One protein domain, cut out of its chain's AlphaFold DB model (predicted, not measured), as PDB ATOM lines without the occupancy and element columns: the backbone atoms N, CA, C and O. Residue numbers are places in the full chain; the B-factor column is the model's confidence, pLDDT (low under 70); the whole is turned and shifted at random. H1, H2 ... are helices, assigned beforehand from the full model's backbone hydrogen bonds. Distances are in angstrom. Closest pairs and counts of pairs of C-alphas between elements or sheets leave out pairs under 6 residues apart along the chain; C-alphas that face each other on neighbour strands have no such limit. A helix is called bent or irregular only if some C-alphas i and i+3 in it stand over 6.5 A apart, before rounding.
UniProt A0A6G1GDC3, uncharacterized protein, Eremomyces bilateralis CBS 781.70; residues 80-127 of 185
ATOM      1  N   THR A  80     -24.866  21.913 -19.218       81.88
ATOM      2  CA  THR A  80     -24.919  20.479 -18.943       81.88
ATOM      3  C   THR A  80     -25.507  20.248 -17.553       81.88
ATOM      4  O   THR A  80     -25.305  21.048 -16.642       81.88
ATOM      5  N   ALA A  81     -26.162  19.103 -17.338       78.06
ATOM      6  CA  ALA A  81     -26.688  18.759 -16.015       78.06
ATOM      7  C   ALA A  81     -25.607  18.767 -14.916       78.06
ATOM      8  O   ALA A  81     -25.919  18.996 -13.754       78.06
ATOM      9  N   ILE A  82     -24.340  18.514 -15.263       79.81
ATOM     10  CA  ILE A  82     -23.223  18.574 -14.314       79.81
ATOM     11  C   ILE A  82     -22.898  20.033 -13.968       79.81
ATOM     12  O   ILE A  82     -22.719  20.350 -12.794       79.81
ATOM     13  N   ASP A  83     -22.861  20.922 -14.961       81.94
ATOM     14  CA  ASP A  83     -22.497  22.329 -14.769       81.94
ATOM     15  C   ASP A  83     -23.614  23.139 -14.101       81.94
ATOM     16  O   ASP A  83     -23.322  23.945 -13.217       81.94
ATOM     17  N   SER A  84     -24.888  22.838 -14.391       81.94
ATOM     18  CA  SER A  84     -26.047  23.469 -13.734       81.94
ATOM     19  C   SER A  84     -26.051  23.312 -12.209       81.94
ATOM     20  O   SER A  84     -26.728  24.062 -11.508       81.94
ATOM     21  N   PHE A  85     -25.313  22.333 -11.681       80.69
ATOM     22  CA  PHE A  85     -25.199  22.063 -10.252       80.69
ATOM     23  C   PHE A  85     -23.772  22.315  -9.733       80.69
ATOM     24  O   PHE A  85     -23.291  21.617  -8.848       80.69
ATOM     25  N   GLY A  86     -23.066  23.307 -10.281       77.88
ATOM     26  CA  GLY A  86     -21.751  23.713  -9.771       77.88
ATOM     27  C   GLY A  86     -20.605  22.791 -10.192       77.88
ATOM     28  O   GLY A  86     -19.549  22.785  -9.564       77.88
ATOM     29  N   SER A  87     -20.782  22.028 -11.272       78.25
ATOM     30  CA  SER A  87     -19.793  21.096 -11.812       78.25
ATOM     31  C   SER A  87     -19.534  19.859 -10.936       78.25
ATOM     32  O   SER A  87     -20.027  19.685  -9.816       78.25
ATOM     33  N   TYR A  88     -18.717  18.946 -11.465       79.81
ATOM     34  CA  TYR A  88     -18.350  17.700 -10.799       79.81
ATOM     35  C   TYR A  88     -17.685  17.942  -9.436       79.81
ATOM     36  O   TYR A  88     -17.905  17.176  -8.504       79.81
ATOM     37  N   PHE A  89     -16.904  19.011  -9.283       83.62
ATOM     38  CA  PHE A  89     -16.164  19.275  -8.048       83.62
ATOM     39  C   PHE A  89     -17.059  19.614  -6.849       83.62
ATOM     40  O   PHE A  89     -16.690  19.297  -5.720       83.62
ATOM     41  N   VAL A  90     -18.242  20.193  -7.076       84.44
ATOM     42  CA  VAL A  90     -19.125  20.650  -5.991       84.44
ATOM     43  C   VAL A  90     -20.049  19.533  -5.504       84.44
ATOM     44  O   VAL A  90     -20.191  19.319  -4.300       84.44
ATOM     45  N   HIS A  91     -20.644  18.762  -6.419       80.50
ATOM     46  CA  HIS A  91     -21.617  17.722  -6.052       80.50
ATOM     47  C   HIS A  91     -21.260  16.313  -6.533       80.50
ATOM     48  O   HIS A  91     -22.071  15.395  -6.408       80.50
ATOM     49  N   ARG A  92     -20.045  16.094  -7.055       82.50
ATOM     50  CA  ARG A  92     -19.571  14.793  -7.576       82.50
ATOM     51  C   ARG A  92     -20.535  14.195  -8.606       82.50
ATOM     52  O   ARG A  92     -20.797  12.995  -8.599       82.50
ATOM     53  N   GLY A  93     -21.119  15.060  -9.439       77.19
ATOM     54  CA  GLY A  93     -22.117  14.692 -10.446       77.19
ATOM     55  C   GLY A  93     -23.491  14.298  -9.888       77.19
ATOM     56  O   GLY A  93     -24.306  13.754 -10.629       77.19
ATOM     57  N   LYS A  94     -23.769  14.534  -8.599       82.50
ATOM     58  CA  LYS A  94     -25.083  14.268  -8.001       82.50
ATOM     59  C   LYS A  94     -25.999  15.478  -8.147       82.50
ATOM     60  O   LYS A  94     -25.616  16.591  -7.808       82.50
ATOM     61  N   THR A  95     -27.241  15.235  -8.554       84.19
ATOM     62  CA  THR A  95     -28.305  16.243  -8.499       84.19
ATOM     63  C   THR A  95     -28.594  16.613  -7.036       84.19
ATOM     64  O   THR A  95     -28.898  15.710  -6.240       84.19
ATOM     65  N   PRO A  96     -28.516  17.903  -6.660       87.56
ATOM     66  CA  PRO A  96     -28.824  18.356  -5.307       87.56
ATOM     67  C   PRO A  96     -30.258  17.993  -4.893       87.56
ATOM     68  O   PRO A  96     -31.152  18.045  -5.743       87.56
ATOM     69  N   PRO A  97     -30.510  17.643  -3.615       89.75
ATOM     70  CA  PRO A  97     -31.823  17.183  -3.153       89.75
ATOM     71  C   PRO A  97     -32.983  18.099  -3.554       89.75
ATOM     72  O   PRO A  97     -33.994  17.608  -4.041       89.75
ATOM     73  N   GLN A  98     -32.802  19.417  -3.451       89.94
ATOM     74  CA  GLN A  98     -33.818  20.420  -3.777       89.94
ATOM     75  C   GLN A  98     -34.218  20.460  -5.262       89.94
ATOM     76  O   GLN A  98     -35.281  20.973  -5.598       89.94
ATOM     77  N   PHE A  99     -33.380  19.928  -6.158       88.44
ATOM     78  CA  PHE A  99     -33.655  19.889  -7.596       88.44
ATOM     79  C   PHE A  99     -34.038  18.501  -8.098       88.44
ATOM     80  O   PHE A  99     -34.476  18.395  -9.243       88.44
ATOM     81  N   LYS A 100     -33.888  17.447  -7.282       88.94
ATOM     82  CA  LYS A 100     -34.112  16.062  -7.715       88.94
ATOM     83  C   LYS A 100     -35.493  15.873  -8.316       88.94
ATOM     84  O   LYS A 100     -35.576  15.433  -9.456       88.94
ATOM     85  N   ASP A 101     -36.543  16.247  -7.596       90.31
ATOM     86  CA  ASP A 101     -37.912  15.986  -8.047       90.31
ATOM     87  C   ASP A 101     -38.199  16.700  -9.365       90.31
ATOM     88  O   ASP A 101     -38.581  16.067 -10.344       90.31
ATOM     89  N   LYS A 102     -37.889  17.999  -9.452       88.75
ATOM     90  CA  LYS A 102     -38.069  18.776 -10.687       88.75
ATOM     91  C   LYS A 102     -37.249  18.207 -11.850       88.75
ATOM     92  O   LYS A 102     -37.766  18.093 -12.961       88.75
ATOM     93  N   PHE A 103     -35.993  17.837 -11.605       86.81
ATOM     94  CA  PHE A 103     -35.100  17.267 -12.612       86.81
ATOM     95  C   PHE A 103     -35.610  15.911 -13.115       86.81
ATOM     96  O   PHE A 103     -35.750  15.710 -14.321       86.81
ATOM     97  N   TYR A 104     -35.946  14.988 -12.211       86.81
ATOM     98  CA  TYR A 104     -36.452  13.669 -12.581       86.81
ATOM     99  C   TYR A 104     -37.845  13.737 -13.208       86.81
ATOM    100  O   TYR A 104     -38.086  13.004 -14.164       86.81
ATOM    101  N   CYS A 105     -38.726  14.640 -12.768       87.50
ATOM    102  CA  CYS A 105     -40.010  14.892 -13.424       87.50
ATOM    103  C   CYS A 105     -39.825  15.409 -14.855       87.50
ATOM    104  O   CYS A 105     -40.492  14.917 -15.761       87.50
ATOM    105  N   ALA A 106     -38.902  16.347 -15.093       84.88
ATOM    106  CA  ALA A 106     -38.610  16.830 -16.444       84.88
ATOM    107  C   ALA A 106     -38.021  15.718 -17.331       84.88
ATOM    108  O   ALA A 106     -38.478  15.510 -18.453       84.88
ATOM    109  N   MET A 107     -37.066  14.942 -16.806       82.31
ATOM    110  CA  MET A 107     -36.484  13.792 -17.508       82.31
ATOM    111  C   MET A 107     -37.525  12.709 -17.809       82.31
ATOM    112  O   MET A 107     -37.510  12.125 -18.892       82.31
ATOM    113  N   ALA A 108     -38.437  12.440 -16.873       81.19
ATOM    114  CA  ALA A 108     -39.566  11.548 -17.094       81.19
ATOM    115  C   ALA A 108     -40.495  12.120 -18.167       81.19
ATOM    116  O   ALA A 108     -40.840  11.402 -19.090       81.19
ATOM    117  N   GLY A 109     -40.815  13.414 -18.127       76.06
ATOM    118  CA  GLY A 109     -41.621  14.084 -19.148       76.06
ATOM    119  C   GLY A 109     -41.030  13.983 -20.557       76.06
ATOM    120  O   GLY A 109     -41.775  13.754 -21.503       76.06
ATOM    121  N   ILE A 110     -39.704  14.074 -20.707       74.00
ATOM    122  CA  ILE A 110     -39.023  13.845 -21.995       74.00
ATOM    123  C   ILE A 110     -39.142  12.376 -22.426       74.00
ATOM    124  O   ILE A 110     -39.370  12.099 -23.599       74.00
ATOM    125  N   LYS A 111     -39.009  11.434 -21.484       65.44
ATOM    126  CA  LYS A 111     -39.088   9.986 -21.746       65.44
ATOM    127  C   LYS A 111     -40.507   9.460 -21.982       65.44
ATOM    128  O   LYS A 111     -40.654   8.404 -22.581       65.44
ATOM    129  N   VAL A 112     -41.516  10.130 -21.434       61.97
ATOM    130  CA  VAL A 112     -42.895   9.629 -21.298       61.97
ATOM    131  C   VAL A 112     -43.884  10.469 -22.104       61.97
ATOM    132  O   VAL A 112     -45.025  10.035 -22.228       61.97
ATOM    133  N   ARG A 113     -43.463  11.643 -22.620       53.69
ATOM    134  CA  ARG A 113     -44.300  12.757 -23.104       53.69
ATOM    135  C   ARG A 113     -45.746  12.348 -23.373       53.69
ATOM    136  O   ARG A 113     -46.111  11.873 -24.433       53.69
ATOM    137  N   TYR A 114     -46.546  12.535 -22.333       42.88
ATOM    138  CA  TYR A 114     -47.929  12.116 -22.229       42.88
ATOM    139  C   TYR A 114     -48.772  12.632 -23.397       42.88
ATOM    140  O   TYR A 114     -49.028  13.834 -23.507       42.88
ATOM    141  N   GLN A 115     -49.274  11.711 -24.217       36.41
ATOM    142  CA  GLN A 115     -50.462  11.948 -25.019       36.41
ATOM    143  C   GLN A 115     -51.653  11.961 -24.048       36.41
ATOM    144  O   GLN A 115     -52.212  10.926 -23.685       36.41
ATOM    145  N   THR A 116     -52.014  13.142 -23.546       37.59
ATOM    146  CA  THR A 116     -53.293  13.326 -22.857       37.59
ATOM    147  C   THR A 116     -54.394  12.992 -23.862       37.59
ATOM    148  O   THR A 116     -54.531  13.672 -24.876       37.59
ATOM    149  N   ASN A 117     -55.093  11.883 -23.586       44.88
ATOM    150  CA  ASN A 117     -56.327  11.347 -24.194       44.88
ATOM    151  C   ASN A 117     -56.232   9.912 -24.744       44.88
ATOM    152  O   ASN A 117     -57.232   9.386 -25.225       44.88
ATOM    153  N   THR A 118     -55.104   9.207 -24.626       39.72
ATOM    154  CA  THR A 118     -55.068   7.751 -24.863       39.72
ATOM    155  C   THR A 118     -53.965   7.126 -24.015       39.72
ATOM    156  O   THR A 118     -52.882   7.688 -23.917       39.72
ATOM    157  N   SER A 119     -54.221   5.978 -23.383       38.88
ATOM    158  CA  SER A 119     -53.280   5.212 -22.545       38.88
ATOM    159  C   SER A 119     -52.099   4.604 -23.329       38.88
ATOM    160  O   SER A 119     -51.808   3.415 -23.217       38.88
ATOM    161  N   GLN A 120     -51.422   5.406 -24.143       40.31
ATOM    162  CA  GLN A 120     -50.205   5.074 -24.867       40.31
ATOM    163  C   GLN A 120     -49.108   5.971 -24.293       40.31
ATOM    164  O   GLN A 120     -49.055   7.172 -24.547       40.31
ATOM    165  N   VAL A 121     -48.253   5.393 -23.451       43.53
ATOM    166  CA  VAL A 121     -46.990   6.034 -23.083       43.53
ATOM    167  C   VAL A 121     -46.193   6.199 -24.374       43.53
ATOM    168  O   VAL A 121     -45.985   5.216 -25.084       43.53
ATOM    169  N   GLU A 122     -45.777   7.425 -24.689       48.47
ATOM    170  CA  GLU A 122     -45.021   7.778 -25.893       48.47
ATOM    171  C   GLU A 122     -43.601   7.182 -25.843       48.47
ATOM    172  O   GLU A 122     -42.591   7.837 -25.616       48.47
ATOM    173  N   LEU A 123     -43.541   5.881 -26.107       52.69
ATOM    174  CA  LEU A 123     -42.414   5.156 -26.668       52.69
ATOM    175  C   LEU A 123     -42.292   5.438 -28.190       52.69
ATOM    176  O   LEU A 123     -42.042   4.528 -28.975       52.69
ATOM    177  N   THR A 124     -42.553   6.664 -28.647       61.31
ATOM    178  CA  THR A 124     -43.070   6.972 -30.001       61.31
ATOM    179  C   THR A 124     -42.157   6.556 -31.156       61.31
ATOM    180  O   THR A 124     -42.625   6.297 -32.261       61.31
ATOM    181  N   VAL A 125     -40.854   6.427 -30.907       77.88
ATOM    182  CA  VAL A 125     -39.899   5.880 -31.873       77.88
ATOM    183  C   VAL A 125     -39.520   4.469 -31.446       77.88
ATOM    184  O   VAL A 125     -38.641   4.266 -30.603       77.88
ATOM    185  N   ARG A 126     -40.197   3.478 -32.030       84.94
ATOM    186  CA  ARG A 126     -39.850   2.065 -31.872       84.94
ATOM    187  C   ARG A 126     -39.172   1.513 -33.111       84.94
ATOM    188  O   ARG A 126     -39.570   1.790 -34.238       84.94
ATOM    189  N   PHE A 127     -38.190   0.667 -32.846       89.56
ATOM    190  CA  PHE A 127     -37.622  -0.262 -33.800       89.56
ATOM    191  C   PHE A 127     -37.819  -1.681 -33.260       89.56
ATOM    192  O   PHE A 127     -37.830  -1.859 -32.039       89.56
TER     193      PHE A 127
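This is residues 80 to 127 of the 185 residues of an uncharacterized protein of Eremomyces bilateralis CBS 781.70 (UniProt A0A6G1GDC3). One helix, H2, makes the middle of a thin, open chain, with a small head of loop and the short H1 at one end and a loose tail, residues 113 to 127, that turns back near Asn 117 at the other. The printed part has 48 residues with two named helices, H1 then H2, and no named strand; it is all helix by class, though just 21 residues are in named elements. It is only just extended, close to loose, with a radius of gyration of the C-alphas of 14.7 A, and flat, spanning 43 by 25 by 11 A.

Find C-alpha 97 at (-31.823, 17.183, -3.153); from there H2, residues 97 to 112, runs 22.6 A to C-alpha 112 at (-42.895, 9.629, -21.298). It is irregular: C-alphas 98 and 101 are 7.4 A apart. Look back to C-alpha 87 at (-19.793, 21.096, -11.812) for H1, residues 87 to 91.

H1 and H2 are apart, joined by a tight link of 5 residues. In H2, 10 of 12 O i to N i+4 pairs are within hydrogen-bond range; in H1, 0 of 1, beside 1 of 2 O i to N i+3 pairs.

The C-alphas farthest apart, of Phe 89 and Asn 117, are 44.0 A apart. The printed part has no cut. Look for low confidence, pLDDT under 70, at residues 111 to 124.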